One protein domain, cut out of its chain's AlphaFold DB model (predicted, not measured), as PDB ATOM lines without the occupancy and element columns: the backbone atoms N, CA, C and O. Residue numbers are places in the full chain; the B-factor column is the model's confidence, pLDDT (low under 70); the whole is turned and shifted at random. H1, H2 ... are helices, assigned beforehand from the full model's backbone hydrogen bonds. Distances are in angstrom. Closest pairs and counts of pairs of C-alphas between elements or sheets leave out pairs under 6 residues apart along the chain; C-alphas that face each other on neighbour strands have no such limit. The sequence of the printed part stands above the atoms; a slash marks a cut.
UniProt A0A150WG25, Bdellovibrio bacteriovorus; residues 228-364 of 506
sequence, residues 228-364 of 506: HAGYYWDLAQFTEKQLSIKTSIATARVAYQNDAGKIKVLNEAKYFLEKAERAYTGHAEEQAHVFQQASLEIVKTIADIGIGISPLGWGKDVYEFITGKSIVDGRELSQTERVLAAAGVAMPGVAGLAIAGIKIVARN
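Overview. This is residues 228 to 364 of the 506 residues of a protein of Bdellovibrio bacteriovorus (UniProt A0A150WG25). Three long helices, H1, H2 and H3, lie side by side in an up-and-down bundle, each running against the one before it, and H3 runs on past H1 and H2 to a smaller head of three short helices, H4, H5 and H6. H6 folds back along the last part of H3, H4 and H5 pack on each other, and residues 228 to 233 of H1 stick out at the other end. The printed part has 137 residues, with six named helices in the order H1 to H6 and no named strand; its class is all helix. It is only just compact, close to loose, with a radius of gyration of the C-alphas of 16.9 A, and spans 53 by 33 by 24 A.

Along the chain. H1, residues 228 to 255, begins at C-alpha 228 (275.199, 284.898, 279.197) and is 40.8 A long. H2 is residues 260 to 281, 31.7 A, and H3 residues 285 to 309, 36.4 A. H4 is residues 313 to 323, H5 residues 335 to 346, and H6 residues 351 to 363, ending at C-alpha 363 (284.203, 320.689, 281.454).

Arrangement. H3 is the hub. It touches H2 in a hairpin, opposite ways at 20 degrees, a shallow tilt; the closest C-alphas, of Ala 276 and Ala 288, are 4.0 A apart. H1 touches H3 the same way at a shallow 27 degrees, closest at the C-alphas of Ile 245 and Leu 296, 6.2 A. With residues 301 to 309 alone H3 touches H6, closest at the C-alphas of Gly 308 and Gly 352, 5.0 A. H3 and H4 only just touch, only at the corner, with 3 pairs of C-alphas within 8 A. H4 and H5 touch at a steep tilt of 48 degrees, closest at the C-alphas of Asp 317 and Ala 341, 4.6 A. In the six helices every O i to N i+4 pair is within hydrogen-bond range.

Size, cuts and confidence. The C-alphas farthest apart, of His 228 and Met 347, are 54.4 A apart. The printed part has no cut; the link H4 to H5 is long, 11 residues, and the others are tight. The mean pLDDT of the printed part is 75.1; 40 residues are under 70, among them residues 342 to 364.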
ATOM      1  N   HIS A 228     273.779 284.895 279.531       53.38
ATOM      2  CA  HIS A 228     275.199 284.898 279.197       53.38
ATOM      3  C   HIS A 228     275.557 285.819 278.019       53.38
ATOM      4  O   HIS A 228     276.642 286.394 278.032       53.38
ATOM      5  N   ALA A 229     274.662 286.042 277.049       56.78
ATOM      6  CA  ALA A 229     274.935 286.921 275.908       56.78
ATOM      7  C   ALA A 229     275.153 288.383 276.337       56.78
ATOM      8  O   ALA A 229     276.060 289.046 275.834       56.78
ATOM      9  N   GLY A 230     274.381 288.860 277.322       68.88
ATOM     10  CA  GLY A 230     274.564 290.192 277.910       68.88
ATOM     11  C   GLY A 230     275.938 290.354 278.563       68.88
ATOM     12  O   GLY A 230     276.636 291.324 278.291       68.88
ATOM     13  N   TYR A 231     276.374 289.351 279.331       72.31
ATOM     14  CA  TYR A 231     277.696 289.355 279.965       72.31
ATOM     15  C   TYR A 231     278.841 289.417 278.940       72.31
ATOM     16  O   TYR A 231     279.774 290.204 279.094       72.31
ATOM     17  N   TYR A 232     278.772 288.624 277.866       71.81
ATOM     18  CA  TYR A 232     279.810 288.638 276.829       71.81
ATOM     19  C   TYR A 232     279.832 289.939 276.027       71.81
ATOM     20  O   TYR A 232     280.910 290.418 275.676       71.81
ATOM     21  N   TRP A 233     278.663 290.525 275.761       73.88
ATOM     22  CA  TRP A 233     278.568 291.836 275.129       73.88
ATOM     23  C   TRP A 233     279.215 292.923 275.993       73.88
ATOM     24  O   TRP A 233     280.040 293.694 275.499       73.88
ATOM     25  N   ASP A 234     278.916 292.933 277.292       80.25
ATOM     26  CA  ASP A 234     279.491 293.895 278.232       80.25
ATOM     27  C   ASP A 234     281.012 293.720 278.362       80.25
ATOM     28  O   ASP A 234     281.753 294.708 278.356       80.25
ATOM     29  N   LEU A 235     281.508 292.477 278.385       83.62
ATOM     30  CA  LEU A 235     282.945 292.178 278.374       83.62
ATOM     31  C   LEU A 235     283.623 292.653 277.084       83.62
ATOM     32  O   LEU A 235     284.713 293.237 277.142       83.62
ATOM     33  N   ALA A 236     282.999 292.428 275.926       77.50
ATOM     34  CA  ALA A 236     283.523 292.878 274.640       77.50
ATOM     35  C   ALA A 236     283.614 294.410 274.592       77.50
ATOM     36  O   ALA A 236     284.687 294.949 274.308       77.50
ATOM     37  N   GLN A 237     282.545 295.117 274.978       84.25
ATOM     38  CA  GLN A 237     282.545 296.582 275.046       84.25
ATOM     39  C   GLN A 237     283.576 297.121 276.042       84.25
ATOM     40  O   GLN A 237     284.274 298.105 275.767       84.25
ATOM     41  N   PHE A 238     283.699 296.482 277.208       90.31
ATOM     42  CA  PHE A 238     284.700 296.857 278.197       90.31
ATOM     43  C   PHE A 238     286.117 296.711 277.628       90.31
ATOM     44  O   PHE A 238     286.921 297.641 277.750       90.31
ATOM     45  N   THR A 239     286.409 295.590 276.969       84.19
ATOM     46  CA  THR A 239     287.730 295.273 276.403       84.19
ATOM     47  C   THR A 239     288.091 296.189 275.234       84.19
ATOM     48  O   THR A 239     289.200 296.726 275.190       84.19
ATOM     49  N   GLU A 240     287.150 296.457 274.330       83.12
ATOM     50  CA  GLU A 240     287.345 297.397 273.220       83.12
ATOM     51  C   GLU A 240     287.698 298.797 273.747       83.12
ATOM     52  O   GLU A 240     288.670 299.435 273.322       83.12
ATOM     53  N   LYS A 241     286.966 299.256 274.765       88.56
ATOM     54  CA  LYS A 241     287.219 300.555 275.385       88.56
ATOM     55  C   LYS A 241     288.554 300.583 276.138       88.56
ATOM     56  O   LYS A 241     289.273 301.575 276.019       88.56
ATOM     57  N   GLN A 242     288.934 299.510 276.836       91.44
ATOM     58  CA  GLN A 242     290.273 299.351 277.429       91.44
ATOM     59  C   GLN A 242     291.378 299.521 276.381       91.44
ATOM     60  O   GLN A 242     292.301 300.315 276.583       91.44
ATOM     61  N   LEU A 243     291.260 298.823 275.250       88.19
ATOM     62  CA  LEU A 243     292.233 298.881 274.162       88.19
ATOM     63  C   LEU A 243     292.339 300.298 273.585       88.19
ATOM     64  O   LEU A 243     293.443 300.823 273.445       88.19
ATOM     65  N   SER A 244     291.205 300.966 273.349       85.56
ATOM     66  CA  SER A 244     291.189 302.348 272.849       85.56
ATOM     67  C   SER A 244     291.921 303.327 273.782       85.56
ATOM     68  O   SER A 244     292.663 304.205 273.323       85.56
ATOM     69  N   ILE A 245     291.781 303.151 275.103       90.56
ATOM     70  CA  ILE A 245     292.461 303.978 276.104       90.56
ATOM     71  C   ILE A 245     293.956 303.634 276.151       90.56
ATOM     72  O   ILE A 245     294.772 304.558 276.147       90.56
ATOM     73  N   LYS A 246     294.335 302.344 276.120       92.06
ATOM     74  CA  LYS A 246     295.745 301.895 276.049       92.06
ATOM     75  C   LYS A 246     296.457 302.529 274.848       92.06
ATOM     76  O   LYS A 246     297.501 303.161 275.024       92.06
ATOM     77  N   THR A 247     295.855 302.462 273.661       86.31
ATOM     78  CA  THR A 247     296.390 303.069 272.429       86.31
ATOM     79  C   THR A 247     296.499 304.590 272.534       86.31
ATOM     80  O   THR A 247     297.500 305.179 272.113       86.31
ATOM     81  N   SER A 248     295.512 305.243 273.151       87.00
ATOM     82  CA  SER A 248     295.533 306.696 273.358       87.00
ATOM     83  C   SER A 248     296.640 307.126 274.330       87.00
ATOM     84  O   SER A 248     297.333 308.110 274.071       87.00
ATOM     85  N   ILE A 249     296.866 306.370 275.413       91.25
ATOM     86  CA  ILE A 249     297.970 306.602 276.360       91.25
ATOM     87  C   ILE A 249     299.320 306.410 275.664       91.25
ATOM     88  O   ILE A 249     300.206 307.247 275.836       91.25
ATOM     89  N   ALA A 250     299.484 305.343 274.876       88.12
ATOM     90  CA  ALA A 250     300.721 305.071 274.142       88.12
ATOM     91  C   ALA A 250     301.044 306.200 273.151       88.12
ATOM     92  O   ALA A 250     302.136 306.770 273.192       88.12
ATOM     93  N   THR A 251     300.058 306.604 272.347       84.81
ATOM     94  CA  THR A 251     300.181 307.725 271.401       84.81
ATOM     95  C   THR A 251     300.541 309.030 272.118       84.81
ATOM     96  O   THR A 251     301.477 309.729 271.725       84.81
ATOM     97  N   ALA A 252     299.845 309.349 273.213       85.44
ATOM     98  CA  ALA A 252     300.123 310.544 274.007       85.44
ATOM     99  C   ALA A 252     301.523 310.505 274.641       85.44
ATOM    100  O   ALA A 252     302.207 311.525 274.696       85.44
ATOM    101  N   ARG A 253     301.984 309.336 275.095       90.06
ATOM    102  CA  ARG A 253     303.314 309.176 275.693       90.06
ATOM    103  C   ARG A 253     304.421 309.478 274.686       90.06
ATOM    104  O   ARG A 253     305.352 310.194 275.043       90.06
ATOM    105  N   VAL A 254     304.296 309.009 273.442       85.75
ATOM    106  CA  VAL A 254     305.237 309.348 272.358       85.75
ATOM    107  C   VAL A 254     305.236 310.858 272.098       85.75
ATOM    108  O   VAL A 254     306.296 311.481 272.034       85.75
ATOM    109  N   ALA A 255     304.053 311.479 272.036       80.81
ATOM    110  CA  ALA A 255     303.923 312.919 271.806       80.81
ATOM    111  C   ALA A 255     304.496 313.789 272.947       80.81
ATOM    112  O   ALA A 255     304.957 314.905 272.699       80.81
ATOM    113  N   TYR A 256     304.478 313.297 274.191       88.38
ATOM    114  CA  TYR A 256     304.897 314.043 275.386       88.38
ATOM    115  C   TYR A 256     306.158 313.493 276.059       88.38
ATOM    116  O   TYR A 256     306.399 313.805 277.223       88.38
ATOM    117  N   GLN A 257     306.990 312.734 275.341       89.31
ATOM    118  CA  GLN A 257     308.202 312.099 275.885       89.31
ATOM    119  C   GLN A 257     309.156 313.058 276.628       89.31
ATOM    120  O   GLN A 257     309.855 312.644 277.546       89.31
ATOM    121  N   ASN A 258     309.134 314.354 276.290       88.94
ATOM    122  CA  ASN A 258     309.985 315.385 276.897       88.94
ATOM    123  C   ASN A 258     309.291 316.221 277.993       88.94
ATOM    124  O   ASN A 258     309.894 317.147 278.531       88.94
ATOM    125  N   ASP A 259     308.026 315.942 278.319       88.81
ATOM    126  CA  ASP A 259     307.238 316.694 279.302       88.81
ATOM    127  C   ASP A 259     306.959 315.817 280.532       88.81
ATOM    128  O   ASP A 259     305.956 315.104 280.611       88.81
ATOM    129  N   ALA A 260     307.869 315.869 281.511       86.12
ATOM    130  CA  ALA A 260     307.801 315.051 282.726       86.12
ATOM    131  C   ALA A 260     306.478 315.220 283.499       86.12
ATOM    132  O   ALA A 260     305.994 314.266 284.112       86.12
ATOM    133  N   GLY A 261     305.870 316.412 283.441       80.75
ATOM    134  CA  GLY A 261     304.567 316.677 284.043       80.75
ATOM    135  C   GLY A 261     303.469 315.861 283.369       80.75
ATOM    136  O   GLY A 261     302.760 315.114 284.042       80.75
ATOM    137  N   LYS A 262     303.369 315.926 282.037       84.88
ATOM    138  CA  LYS A 262     302.379 315.142 281.275       84.88
ATOM    139  C   LYS A 262     302.613 313.639 281.375       84.88
ATOM    140  O   LYS A 262     301.644 312.892 281.484       84.88
ATOM    141  N   ILE A 263     303.869 313.190 281.399       88.19
ATOM    142  CA  ILE A 263     304.204 311.773 281.602       88.19
ATOM    143  C   ILE A 263     303.695 311.276 282.959       88.19
ATOM    144  O   ILE A 263     303.142 310.178 283.032       88.19
ATOM    145  N   LYS A 264     303.806 312.085 284.020       86.81
ATOM    146  CA  LYS A 264     303.248 311.736 285.332       86.81
ATOM    147  C   LYS A 264     301.727 311.553 285.271       86.81
ATOM    148  O   LYS A 264     301.233 310.543 285.761       86.81
ATOM    149  N   VAL A 265     301.004 312.462 284.614       84.44
ATOM    150  CA  VAL A 265     299.539 312.349 284.466       84.44
ATOM    151  C   VAL A 265     299.150 311.139 283.594       84.44
ATOM    152  O   VAL A 265     298.201 310.426 283.908       84.44
ATOM    153  N   LEU A 266     299.914 310.824 282.540       90.31
ATOM    154  CA  LEU A 266     299.702 309.602 281.747       90.31
ATOM    155  C   LEU A 266     299.926 308.320 282.564       90.31
ATOM    156  O   LEU A 266     299.230 307.328 282.345       90.31
ATOM    157  N   ASN A 267     300.863 308.327 283.517       92.06
ATOM    158  CA  ASN A 267     301.057 307.200 284.431       92.06
ATOM    159  C   ASN A 267     299.863 307.025 285.379       92.06
ATOM    160  O   ASN A 267     299.486 305.891 285.665       92.06
ATOM    161  N   GLU A 268     299.231 308.117 285.817       90.62
ATOM    162  CA  GLU A 268     297.987 308.061 286.598       90.62
ATOM    163  C   GLU A 268     296.825 307.497 285.764       90.62
ATOM    164  O   GLU A 268     296.110 306.612 286.234       90.62
ATOM    165  N   ALA A 269     296.682 307.912 284.499       92.69
ATOM    166  CA  ALA A 269     295.698 307.317 283.590       92.69
ATOM    167  C   ALA A 269     295.916 305.806 283.419       92.69
ATOM    168  O   ALA A 269     294.960 305.030 283.512       92.69
ATOM    169  N   LYS A 270     297.171 305.380 283.216       95.25
ATOM    170  CA  LYS A 270     297.540 303.961 283.117       95.25
ATOM    171  C   LYS A 270     297.201 303.202 284.404       95.25
ATOM    172  O   LYS A 270     296.636 302.118 284.334       95.25
ATOM    173  N   TYR A 271     297.472 303.790 285.566       94.00
ATOM    174  CA  TYR A 271     297.139 303.194 286.859       94.00
ATOM    175  C   TYR A 271     295.632 302.944 287.028       94.00
ATOM    176  O   TYR A 271     295.231 301.861 287.456       94.00
ATOM    177  N   PHE A 272     294.782 303.913 286.669       91.19
ATOM    178  CA  PHE A 272     293.327 303.717 286.703       91.19
ATOM    179  C   PHE A 272     292.866 302.641 285.723       91.19
ATOM    180  O   PHE A 272     291.989 301.845 286.048       91.19
ATOM    181  N   LEU A 273     293.493 302.572 284.554       95.81
ATOM    182  CA  LEU A 273     293.197 301.555 283.557       95.81
ATOM    183  C   LEU A 273     293.506 300.135 284.065       95.81
ATOM    184  O   LEU A 273     292.661 299.250 283.973       95.81
ATOM    185  N   GLU A 274     294.668 299.939 284.695       94.00
ATOM    186  CA  GLU A 274     295.053 298.667 285.328       94.00
ATOM    187  C   GLU A 274     294.149 298.300 286.516       94.00
ATOM    188  O   GLU A 274     293.905 297.120 286.784       94.00
ATOM    189  N   LYS A 275     293.650 299.297 287.257       92.12
ATOM    190  CA  LYS A 275     292.647 299.081 288.309       92.12
ATOM    191  C   LYS A 275     291.301 298.655 287.745       92.12
ATOM    192  O   LYS A 275     290.669 297.789 288.337       92.12
ATOM    193  N   ALA A 276     290.878 299.242 286.628       93.06
ATOM    194  CA  ALA A 276     289.656 298.840 285.948       93.06
ATOM    195  C   ALA A 276     289.727 297.366 285.530       93.06
ATOM    196  O   ALA A 276     288.797 296.614 285.789       93.06
ATOM    197  N   GLU A 277     290.854 296.937 284.958       90.94
ATOM    198  CA  GLU A 277     291.090 295.544 284.554       90.94
ATOM    199  C   GLU A 277     291.045 294.575 285.753       90.94
ATOM    200  O   GLU A 277     290.358 293.550 285.715       90.94
ATOM    201  N   ARG A 278     291.687 294.939 286.872       89.62
ATOM    202  CA  ARG A 278     291.628 294.165 288.128       89.62
ATOM    203  C   ARG A 278     290.232 294.115 288.751       89.62
ATOM    204  O   ARG A 278     289.831 293.077 289.263       89.62
ATOM    205  N   ALA A 279     289.490 295.219 288.721       86.81
ATOM    206  CA  ALA A 279     288.125 295.259 289.237       86.81
ATOM    207  C   ALA A 279     287.185 294.391 288.388       86.81
ATOM    208  O   ALA A 279     286.382 293.646 288.942       86.81
ATOM    209  N   TYR A 280     287.333 294.427 287.060       90.50
ATOM    210  CA  TYR A 280     286.507 293.633 286.151       90.50
ATOM    211  C   TYR A 280     286.752 292.130 286.345       90.50
ATOM    212  O   TYR A 280     285.813 291.358 286.513       90.50
ATOM    213  N   THR A 281     288.022 291.718 286.421       84.19
ATOM    214  CA  THR A 281     288.409 290.320 286.700       84.19
ATOM    215  C   THR A 281     288.013 289.853 288.103       84.19
ATOM    216  O   THR A 281     287.734 288.676 288.297       84.19
ATOM    217  N   GLY A 282     287.928 290.769 289.072       87.38
ATOM    218  CA  GLY A 282     287.407 290.513 290.417       87.38
ATOM    219  C   GLY A 282     285.878 290.530 290.537       87.38
ATOM    220  O   GLY A 282     285.381 290.576 291.660       87.38
ATOM    221  N   HIS A 283     285.135 290.531 289.423       87.00
ATOM    222  CA  HIS A 283     283.667 290.618 289.380       87.00
ATOM    223  C   HIS A 283     283.076 291.891 290.026       87.00
ATOM    224  O   HIS A 283     281.926 291.903 290.467       87.00
ATOM    225  N   ALA A 284     283.841 292.985 290.074       89.19
ATOM    226  CA  ALA A 284     283.401 294.307 290.524       89.19
ATOM    227  C   ALA A 284     283.175 295.242 289.317       89.19
ATOM    228  O   ALA A 284     283.856 296.258 289.154       89.19
ATOM    229  N   GLU A 285     282.222 294.881 288.454       88.25
ATOM    230  CA  GLU A 285     281.987 295.508 287.141       88.25
ATOM    231  C   GLU A 285     281.701 297.015 287.226       88.25
ATOM    232  O   GLU A 285     282.314 297.806 286.509       88.25
ATOM    233  N   GLU A 286     280.848 297.448 288.158       86.38
ATOM    234  CA  GLU A 286     280.526 298.872 288.338       86.38
ATOM    235  C   GLU A 286     281.783 299.703 288.654       86.38
ATOM    236  O   GLU A 286     282.041 300.733 288.028       86.38
ATOM    237  N   GLN A 287     282.638 299.208 289.558       86.38
ATOM    238  CA  GLN A 287     283.910 299.859 289.881       86.38
ATOM    239  C   GLN A 287     284.871 299.854 288.687       86.38
ATOM    240  O   GLN A 287     285.583 300.836 288.461       86.38
ATOM    241  N   ALA A 288     284.880 298.775 287.901       91.75
ATOM    242  CA  ALA A 288     285.691 298.683 286.696       91.75
ATOM    243  C   ALA A 288     285.317 299.767 285.677       91.75
ATOM    244  O   ALA A 288     286.204 300.439 285.139       91.75
ATOM    245  N   HIS A 289     284.021 299.998 285.455       90.06
ATOM    246  CA  HIS A 289     283.543 301.054 284.563       90.06
ATOM    247  C   HIS A 289     283.887 302.458 285.079       90.06
ATOM    248  O   HIS A 289     284.317 303.298 284.282       90.06
ATOM    249  N   VAL A 290     283.797 302.701 286.392       90.44
ATOM    250  CA  VAL A 290     284.207 303.977 287.010       90.44
ATOM    251  C   VAL A 290     285.698 304.247 286.783       90.44
ATOM    252  O   VAL A 290     286.070 305.324 286.313       90.44
ATOM    253  N   PHE A 291     286.568 303.269 287.044       90.81
ATOM    254  CA  PHE A 291     288.008 303.427 286.820       90.81
ATOM    255  C   PHE A 291     288.361 303.596 285.338       90.81
ATOM    256  O   PHE A 291     289.221 304.412 284.991       90.81
ATOM    257  N   GLN A 292     287.675 302.875 284.450       95.69
ATOM    258  CA  GLN A 292     287.851 303.020 283.008       95.69
ATOM    259  C   GLN A 292     287.448 304.425 282.536       95.69
ATOM    260  O   GLN A 292     288.147 305.028 281.719       95.69
ATOM    261  N   GLN A 293     286.347 304.972 283.059       91.75
ATOM    262  CA  GLN A 293     285.912 306.329 282.745       91.75
ATOM    263  C   GLN A 293     286.894 307.380 283.276       91.75
ATOM    264  O   GLN A 293     287.255 308.286 282.526       91.75
ATOM    265  N   ALA A 294     287.395 307.221 284.503       87.50
ATOM    266  CA  ALA A 294     288.413 308.109 285.064       87.50
ATOM    267  C   ALA A 294     289.686 308.139 284.198       87.50
ATOM    268  O   ALA A 294     290.192 309.212 283.866       87.50
ATOM    269  N   SER A 295     290.172 306.972 283.757       92.06
ATOM    270  CA  SER A 295     291.318 306.885 282.842       92.06
ATOM    271  C   SER A 295     291.049 307.614 281.519       92.06
ATOM    272  O   SER A 295     291.864 308.429 281.076       92.06
ATOM    273  N   LEU A 296     289.872 307.398 280.919       91.50
ATOM    274  CA  LEU A 296     289.464 308.062 279.680       91.50
ATOM    275  C   LEU A 296     289.395 309.590 279.829       91.50
ATOM    276  O   LEU A 296     289.827 310.313 278.931       91.50
ATOM    277  N   GLU A 297     288.862 310.097 280.939       87.94
ATOM    278  CA  GLU A 297     288.759 311.537 281.203       87.94
ATOM    279  C   GLU A 297     290.132 312.192 281.373       87.94
ATOM    280  O   GLU A 297     290.369 313.275 280.824       87.94
ATOM    281  N   ILE A 298     291.071 311.518 282.044       85.19
ATOM    282  CA  ILE A 298     292.455 311.990 282.157       85.19
ATOM    283  C   ILE A 298     293.099 312.071 280.770       85.19
ATOM    284  O   ILE A 298     293.656 313.108 280.405       85.19
ATOM    285  N   VAL A 299     292.983 311.013 279.963       87.62
ATOM    286  CA  VAL A 299     293.550 310.977 278.606       87.62
ATOM    287  C   VAL A 299     292.942 312.064 277.719       87.62
ATOM    288  O   VAL A 299     293.684 312.781 277.047       87.62
ATOM    289  N   LYS A 300     291.617 312.255 277.762       87.88
ATOM    290  CA  LYS A 300     290.930 313.339 277.039       87.88
ATOM    291  C   LYS A 300     291.423 314.714 277.476       87.88
ATOM    292  O   LYS A 300     291.666 315.568 276.630       87.88
ATOM    293  N   THR A 301     291.618 314.913 278.776       82.56
ATOM    294  CA  THR A 301     292.121 316.174 279.331       82.56
ATOM    295  C   THR A 301     293.535 316.466 278.837       82.56
ATOM    296  O   THR A 301     293.812 317.573 278.379       82.56
ATOM    297  N   ILE A 302     294.426 315.471 278.858       80.06
ATOM    298  CA  ILE A 302     295.791 315.619 278.342       80.06
ATOM    299  C   ILE A 302     295.777 315.889 276.836       80.06
ATOM    300  O   ILE A 302     296.503 316.772 276.385       80.06
ATOM    301  N   ALA A 303     294.949 315.180 276.064       77.25
ATOM    302  CA  ALA A 303     294.816 315.401 274.627       77.25
ATOM    303  C   ALA A 303     294.306 316.821 274.324       77.25
ATOM    304  O   ALA A 303     294.867 317.520 273.477       77.25
ATOM    305  N   ASP A 304     293.303 317.299 275.061       72.50
ATOM    306  CA  ASP A 304     292.773 318.655 274.910       72.50
ATOM    307  C   ASP A 304     293.812 319.729 275.279       72.50
ATOM    308  O   ASP A 304     293.958 320.716 274.550       72.50
ATOM    309  N   ILE A 305     294.571 319.532 276.362       66.69
ATOM    310  CA  ILE A 305     295.641 320.446 276.792       66.69
ATOM    311  C   ILE A 305     296.809 320.419 275.804       66.69
ATOM    312  O   ILE A 305     297.351 321.459 275.429       66.69
ATOM    313  N   GLY A 306     297.221 319.234 275.369       58.66
ATOM    314  CA  GLY A 306     298.385 319.062 274.520       58.66
ATOM    315  C   GLY A 306     298.161 319.541 273.089       58.66
ATOM    316  O   GLY A 306     299.085 320.104 272.501       58.66
ATOM    317  N   ILE A 307     296.938 319.435 272.558       55.44
ATOM    318  CA  ILE A 307     296.601 320.089 271.289       55.44
ATOM    319  C   ILE A 307     296.613 321.614 271.468       55.44
ATOM    320  O   ILE A 307     297.183 322.305 270.628       55.44
ATOM    321  N   GLY A 308     296.094 322.139 272.586       45.97
ATOM    322  CA  GLY A 308     296.012 323.582 272.850       45.97
ATOM    323  C   GLY A 308     297.349 324.317 273.035       45.97
ATOM    324  O   GLY A 308     297.382 325.539 272.901       45.97
ATOM    325  N   ILE A 309     298.445 323.605 273.326       42.81
ATOM    326  CA  ILE A 309     299.776 324.205 273.570       42.81
ATOM    327  C   ILE A 309     300.766 323.899 272.429       42.81
ATOM    328  O   ILE A 309     301.813 324.537 272.320       42.81
ATOM    329  N   SER A 310     300.444 322.967 271.529       46.69
ATOM    330  CA  SER A 310     301.251 322.753 270.324       46.69
ATOM    331  C   SER A 310     301.017 323.878 269.299       46.69
ATOM    332  O   SER A 310     299.903 324.403 269.205       46.69
ATOM    333  N   PRO A 311     301.992 324.210 268.436       49.62
ATOM    334  CA  PRO A 311     301.766 325.062 267.267       49.62
ATOM    335  C   PRO A 311     300.812 324.438 266.230       49.62
ATOM    336  O   PRO A 311     300.665 325.001 265.156       49.62
ATOM    337  N   LEU A 312     300.152 323.311 266.524       53.56
ATOM    338  CA  LEU A 312     299.031 322.750 265.761       53.56
ATOM    339  C   LEU A 312     297.665 323.056 266.408       53.56
ATOM    340  O   LEU A 312     296.631 322.810 265.789       53.56
ATOM    341  N   GLY A 313     297.632 323.643 267.612       60.59
ATOM    342  CA  GLY A 313     296.400 324.005 268.324       60.59
ATOM    343  C   GLY A 313     295.534 325.011 267.571       60.59
ATOM    344  O   GLY A 313     294.317 324.861 267.523       60.59
ATOM    345  N   TRP A 314     296.163 325.955 266.863       61.62
ATOM    346  CA  TRP A 314     295.442 326.855 265.958       61.62
ATOM    347  C   TRP A 314     294.782 326.092 264.802       61.62
ATOM    348  O   TRP A 314     293.699 326.466 264.369       61.62
ATOM    349  N   GLY A 315     295.400 325.010 264.315       69.00
ATOM    350  CA  GLY A 315     294.852 324.170 263.251       69.00
ATOM    351  C   GLY A 315     293.579 323.450 263.691       69.00
ATOM    352  O   GLY A 315     292.601 323.442 262.944       69.00
ATOM    353  N   LYS A 316     293.556 322.930 264.930       78.62
ATOM    354  CA  LYS A 316     292.336 322.383 265.550       78.62
ATOM    355  C   LYS A 316     291.256 323.452 265.646       78.62
ATOM    356  O   LYS A 316     290.164 323.230 265.142       78.62
ATOM    357  N   ASP A 317     291.560 324.609 266.229       70.88
ATOM    358  CA  ASP A 317     290.565 325.667 266.424       70.88
ATOM    359  C   ASP A 317     290.017 326.199 265.084       70.88
ATOM    360  O   ASP A 317     288.820 326.454 264.965       70.88
ATOM    361  N   VAL A 318     290.852 326.293 264.039       72.25
ATOM    362  CA  VAL A 318     290.422 326.638 262.671       72.25
ATOM    363  C   VAL A 318     289.512 325.556 262.089       72.25
ATOM    364  O   VAL A 318     288.452 325.879 261.553       72.25
ATOM    365  N   TYR A 319     289.897 324.283 262.192       75.69
ATOM    366  CA  TYR A 319     289.103 323.167 261.680       75.69
ATOM    367  C   TYR A 319     287.746 323.068 262.385       75.69
ATOM    368  O   TYR A 319     286.707 322.994 261.728       75.69
ATOM    369  N   GLU A 320     287.745 323.120 263.716       85.12
ATOM    370  CA  GLU A 320     286.555 323.051 264.564       85.12
ATOM    371  C   GLU A 320     285.629 324.253 264.319       85.12
ATOM    372  O   GLU A 320     284.412 324.094 264.210       85.12
ATOM    373  N   PHE A 321     286.185 325.452 264.128       82.62
ATOM    374  CA  PHE A 321     285.409 326.640 263.774       82.62
ATOM    375  C   PHE A 321     284.760 326.540 262.383       82.62
ATOM    376  O   PHE A 321     283.584 326.879 262.236       82.62
ATOM    377  N   ILE A 322     285.499 326.070 261.370       77.50
ATOM    378  CA  ILE A 322     285.011 325.973 259.983       77.50
ATOM    379  C   ILE A 322     283.972 324.862 259.836       77.50
ATOM    380  O   ILE A 322     282.927 325.065 259.220       77.50
ATOM    381  N   THR A 323     284.264 323.677 260.370       85.06
ATOM    382  CA  THR A 323     283.407 322.498 260.190       85.06
ATOM    383  C   THR A 323     282.242 322.473 261.170       85.06
ATOM    384  O   THR A 323     281.227 321.829 260.907       85.06
ATOM    385  N   GLY A 324     282.373 323.159 262.309       89.06
ATOM    386  CA  GLY A 324     281.407 323.081 263.393       89.06
ATOM    387  C   GLY A 324     281.346 321.697 264.039       89.06
ATOM    388  O   GLY A 324     280.346 321.416 264.701       89.06
ATOM    389  N   LYS A 325     282.367 320.852 263.846       88.00
ATOM    390  CA  LYS A 325     282.500 319.509 264.423       88.00
ATOM    391  C   LYS A 325     283.808 319.392 265.198       88.00
ATOM    392  O   LYS A 325     284.801 319.990 264.794       88.00
ATOM    393  N   SER A 326     283.821 318.648 266.304       80.44
ATOM    394  CA  SER A 326     285.066 318.431 267.046       80.44
ATOM    395  C   SER A 326     285.993 317.496 266.279       80.44
ATOM    396  O   SER A 326     285.555 316.477 265.746       80.44
ATOM    397  N   ILE A 327     287.288 317.810 266.276       73.88
ATOM    398  CA  ILE A 327     288.307 316.951 265.661       73.88
ATOM    399  C   ILE A 327     288.550 315.666 266.470       73.88
ATOM    400  O   ILE A 327     289.104 314.709 265.944       73.88
ATOM    401  N   VAL A 328     288.171 315.662 267.754       72.94
ATOM    402  CA  VAL A 328     288.466 314.561 268.681       72.94
ATOM    403  C   VAL A 328     287.422 313.450 268.579       72.94
ATOM    404  O   VAL A 328     287.783 312.281 268.561       72.94
ATOM    405  N   ASP A 329     286.137 313.804 268.529       72.50
ATOM    406  CA  ASP A 329     285.024 312.845 268.603       72.50
ATOM    407  C   ASP A 329     284.008 312.979 267.447       72.50
ATOM    408  O   ASP A 329     283.025 312.245 267.398       72.50
ATOM    409  N   GLY A 330     284.218 313.908 266.505       75.12
ATOM    410  CA  GLY A 330     283.373 314.094 265.320       75.12
ATOM    411  C   GLY A 330     281.990 314.704 265.576       75.12
ATOM    412  O   GLY A 330     281.243 314.931 264.616       75.12
ATOM    413  N   ARG A 331     281.625 315.001 266.832       86.25
ATOM    414  CA  ARG A 331     280.293 315.527 267.176       86.25
ATOM    415  C   ARG A 331     280.135 316.987 266.769       86.25
ATOM    416  O   ARG A 331     281.113 317.732 266.703       86.25
ATOM    417  N   GLU A 332     278.894 317.427 266.566       85.75
ATOM    418  CA  GLU A 332     278.618 318.848 266.348       85.75
ATOM    419  C   GLU A 332     278.965 319.684 267.586       85.75
ATOM    420  O   GLU A 332     278.615 319.363 268.724       85.75
ATOM    421  N   LEU A 333     279.666 320.789 267.345       83.06
ATOM    422  CA  LEU A 333     280.050 321.751 268.361       83.06
ATOM    423  C   LEU A 333     278.871 322.659 268.684       83.06
ATOM    424  O   LEU A 333     278.281 323.286 267.795       83.06
ATOM    425  N   SER A 334     278.594 322.785 269.979       78.56
ATOM    426  CA  SER A 334     277.641 323.755 270.516       78.56
ATOM    427  C   SER A 334     278.061 325.202 270.203       78.56
ATOM    428  O   SER A 334     279.225 325.484 269.913       78.56
ATOM    429  N   GLN A 335     277.123 326.158 270.270       72.88
ATOM    430  CA  GLN A 335     277.417 327.569 269.963       72.88
ATOM    431  C   GLN A 335     278.566 328.138 270.811       72.88
ATOM    432  O   GLN A 335     279.386 328.900 270.304       72.88
ATOM    433  N   THR A 336     278.667 327.744 272.079       63.22
ATOM    434  CA  THR A 336     279.744 328.174 272.980       63.22
ATOM    435  C   THR A 336     281.095 327.579 272.586       63.22
ATOM    436  O   THR A 336     282.102 328.285 272.605       63.22
ATOM    437  N   GLU A 337     281.132 326.316 272.162       72.38
ATOM    438  CA  GLU A 337     282.349 325.667 271.664       72.38
ATOM    439  C   GLU A 337     282.826 326.281 270.346       72.38
ATOM    440  O   GLU A 337     284.024 326.496 270.176       72.38
ATOM    441  N   ARG A 338     281.899 326.667 269.460       73.25
ATOM    442  CA  ARG A 338     282.221 327.402 268.226       73.25
ATOM    443  C   ARG A 338     282.790 328.793 268.506       73.25
ATOM    444  O   ARG A 338     283.729 329.206 267.834       73.25
ATOM    445  N   VAL A 339     282.261 329.507 269.504       66.75
ATOM    446  CA  VAL A 339     282.797 330.816 269.930       66.75
ATOM    447  C   VAL A 339     284.199 330.670 270.529       66.75
ATOM    448  O   VAL A 339     285.063 331.506 270.275       66.75
ATOM    449  N   LEU A 340     284.457 329.596 271.279       64.25
ATOM    450  CA  LEU A 340     285.791 329.302 271.810       64.25
ATOM    451  C   LEU A 340     286.785 328.925 270.707       64.25
ATOM    452  O   LEU A 340     287.913 329.410 270.742       64.25
ATOM    453  N   ALA A 341     286.364 328.136 269.716       70.50
ATOM    454  CA  ALA A 341     287.169 327.856 268.529       70.50
ATOM    455  C   ALA A 341     287.487 329.160 267.773       70.50
ATOM    456  O   ALA A 341     288.645 329.446 267.489       70.50
ATOM    457  N   ALA A 342     286.495 330.037 267.570       69.62
ATOM    458  CA  ALA A 342     286.696 331.355 266.959       69.62
ATOM    459  C   ALA A 342     287.703 332.228 267.733       69.62
ATOM    460  O   ALA A 342     288.540 332.904 267.132       69.62
ATOM    461  N   ALA A 343     287.648 332.202 269.068       60.09
ATOM    462  CA  ALA A 343     288.598 332.910 269.922       60.09
ATOM    463  C   ALA A 343     290.020 332.326 269.821       60.09
ATOM    464  O   ALA A 343     290.984 333.094 269.805       60.09
ATOM    465  N   GLY A 344     290.149 331.001 269.700       56.59
ATOM    466  CA  GLY A 344     291.417 330.308 269.457       56.59
ATOM    467  C   GLY A 344     292.059 330.694 268.121       56.59
ATOM    468  O   GLY A 344     293.252 330.992 268.072       56.59
ATOM    469  N   VAL A 345     291.249 330.827 267.062       69.44
ATOM    470  CA  VAL A 345     291.692 331.336 265.748       69.44
ATOM    471  C   VAL A 345     292.136 332.800 265.817       69.44
ATOM    472  O   VAL A 345     293.124 333.182 265.191       69.44
ATOM    473  N   ALA A 346     291.408 333.638 266.561       54.62
ATOM    474  CA  ALA A 346     291.669 335.074 266.636       54.62
ATOM    475  C   ALA A 346     292.886 335.437 267.507       54.62
ATOM    476  O   ALA A 346     293.474 336.503 267.317       54.62
ATOM    477  N   MET A 347     293.260 334.580 268.463       55.06
ATOM    478  CA  MET A 347     294.326 334.846 269.439       55.06
ATOM    479  C   MET A 347     295.306 333.667 269.568       55.06
ATOM    480  O   MET A 347     295.421 333.075 270.653       55.06
ATOM    481  N   PRO A 348     296.053 333.333 268.496       50.25
ATOM    482  CA  PRO A 348     297.035 332.258 268.537       50.25
ATOM    483  C   PRO A 348     298.085 332.534 269.627       50.25
ATOM    484  O   PRO A 348     298.762 333.561 269.616       50.25
ATOM    485  N   GLY A 349     298.191 331.622 270.597       44.72
ATOM    486  CA  GLY A 349     299.208 331.634 271.659       44.72
ATOM    487  C   GLY A 349     298.772 332.174 273.029       44.72
ATOM    488  O   GLY A 349     299.320 331.737 274.036       44.72
ATOM    489  N   VAL A 350     297.763 333.049 273.118       39.44
ATOM    490  CA  VAL A 350     297.284 333.595 274.417       39.44
ATOM    491  C   VAL A 350     296.049 332.844 274.920       39.44
ATOM    492  O   VAL A 350     295.865 332.634 276.120       39.44
ATOM    493  N   ALA A 351     295.230 332.363 273.986       45.50
ATOM    494  CA  ALA A 351     294.033 331.590 274.266       45.50
ATOM    495  C   ALA A 351     294.344 330.205 274.869       45.50
ATOM    496  O   ALA A 351     293.632 329.776 275.765       45.50
ATOM    497  N   GLY A 352     295.431 329.533 274.469       39.94
ATOM    498  CA  GLY A 352     295.739 328.161 274.908       39.94
ATOM    499  C   GLY A 352     295.857 327.986 276.430       39.94
ATOM    500  O   GLY A 352     295.363 327.003 276.972       39.94
ATOM    501  N   LEU A 353     296.418 328.970 277.143       39.25
ATOM    502  CA  LEU A 353     296.582 328.910 278.604       39.25
ATOM    503  C   LEU A 353     295.334 329.381 279.366       39.25
ATOM    504  O   LEU A 353     294.931 328.747 280.341       39.25
ATOM    505  N   ALA A 354     294.677 330.450 278.904       36.19
ATOM    506  CA  ALA A 354     293.452 330.951 279.530       36.19
ATOM    507  C   ALA A 354     292.249 330.022 279.275       36.19
ATOM    508  O   ALA A 354     291.438 329.788 280.168       36.19
ATOM    509  N   ILE A 355     292.155 329.436 278.078       43.34
ATOM    510  CA  ILE A 355     291.096 328.499 277.691       43.34
ATOM    511  C   ILE A 355     291.341 327.117 278.294       43.34
ATOM    512  O   ILE A 355     290.359 326.484 278.653       43.34
ATOM    513  N   ALA A 356     292.582 326.652 278.488       42.41
ATOM    514  CA  ALA A 356     292.827 325.419 279.244       42.41
ATOM    515  C   ALA A 356     292.374 325.565 280.706       42.41
ATOM    516  O   ALA A 356     291.625 324.722 281.191       42.41
ATOM    517  N   GLY A 357     292.706 326.677 281.375       37.34
ATOM    518  CA  GLY A 357     292.218 326.959 282.732       37.34
ATOM    519  C   GLY A 357     290.690 327.079 282.808       37.34
ATOM    520  O   GLY A 357     290.060 326.505 283.692       37.34
ATOM    521  N   ILE A 358     290.064 327.753 281.837       36.41
ATOM    522  CA  ILE A 358     288.603 327.921 281.794       36.41
ATOM    523  C   ILE A 358     287.886 326.631 281.361       36.41
ATOM    524  O   ILE A 358     286.806 326.367 281.877       36.41
ATOM    525  N   LYS A 359     288.449 325.805 280.466       40.12
ATOM    526  CA  LYS A 359     287.868 324.516 280.041       40.12
ATOM    527  C   LYS A 359     288.038 323.436 281.106       40.12
ATOM    528  O   LYS A 359     287.089 322.693 281.295       40.12
ATOM    529  N   ILE A 360     289.141 323.392 281.856       41.56
ATOM    530  CA  ILE A 360     289.281 322.501 283.026       41.56
ATOM    531  C   ILE A 360     288.223 322.854 284.088       41.56
ATOM    532  O   ILE A 360     287.582 321.973 284.648       41.56
ATOM    533  N   VAL A 361     287.943 324.148 284.279       37.62
ATOM    534  CA  VAL A 361     286.896 324.631 285.197       37.62
ATOM    535  C   VAL A 361     285.478 324.556 284.596       37.62
ATOM    536  O   VAL A 361     284.501 324.615 285.336       37.62
ATOM    537  N   ALA A 362     285.312 324.423 283.276       34.31
ATOM    538  CA  ALA A 362     283.998 324.401 282.613       34.31
ATOM    539  C   ALA A 362     283.565 323.029 282.069       34.31
ATOM    540  O   ALA A 362     282.386 322.876 281.762       34.31
ATOM    541  N   ARG A 363     284.479 322.060 281.927       40.19
ATOM    542  CA  ARG A 363     284.203 320.689 281.454       40.19
ATOM    543  C   ARG A 363     284.307 319.628 282.541       40.19
ATOM    544  O   ARG A 363     284.002 318.481 282.248       40.19
ATOM    545  N   ASN A 364     284.667 319.988 283.771       40.84
ATOM    546  CA  ASN A 364     284.366 319.121 284.897       40.84
ATOM    547  C   ASN A 364     282.836 319.200 285.100       40.84
ATOM    548  O   ASN A 364     282.337 320.281 285.439       40.84
TER     549      ASN A 364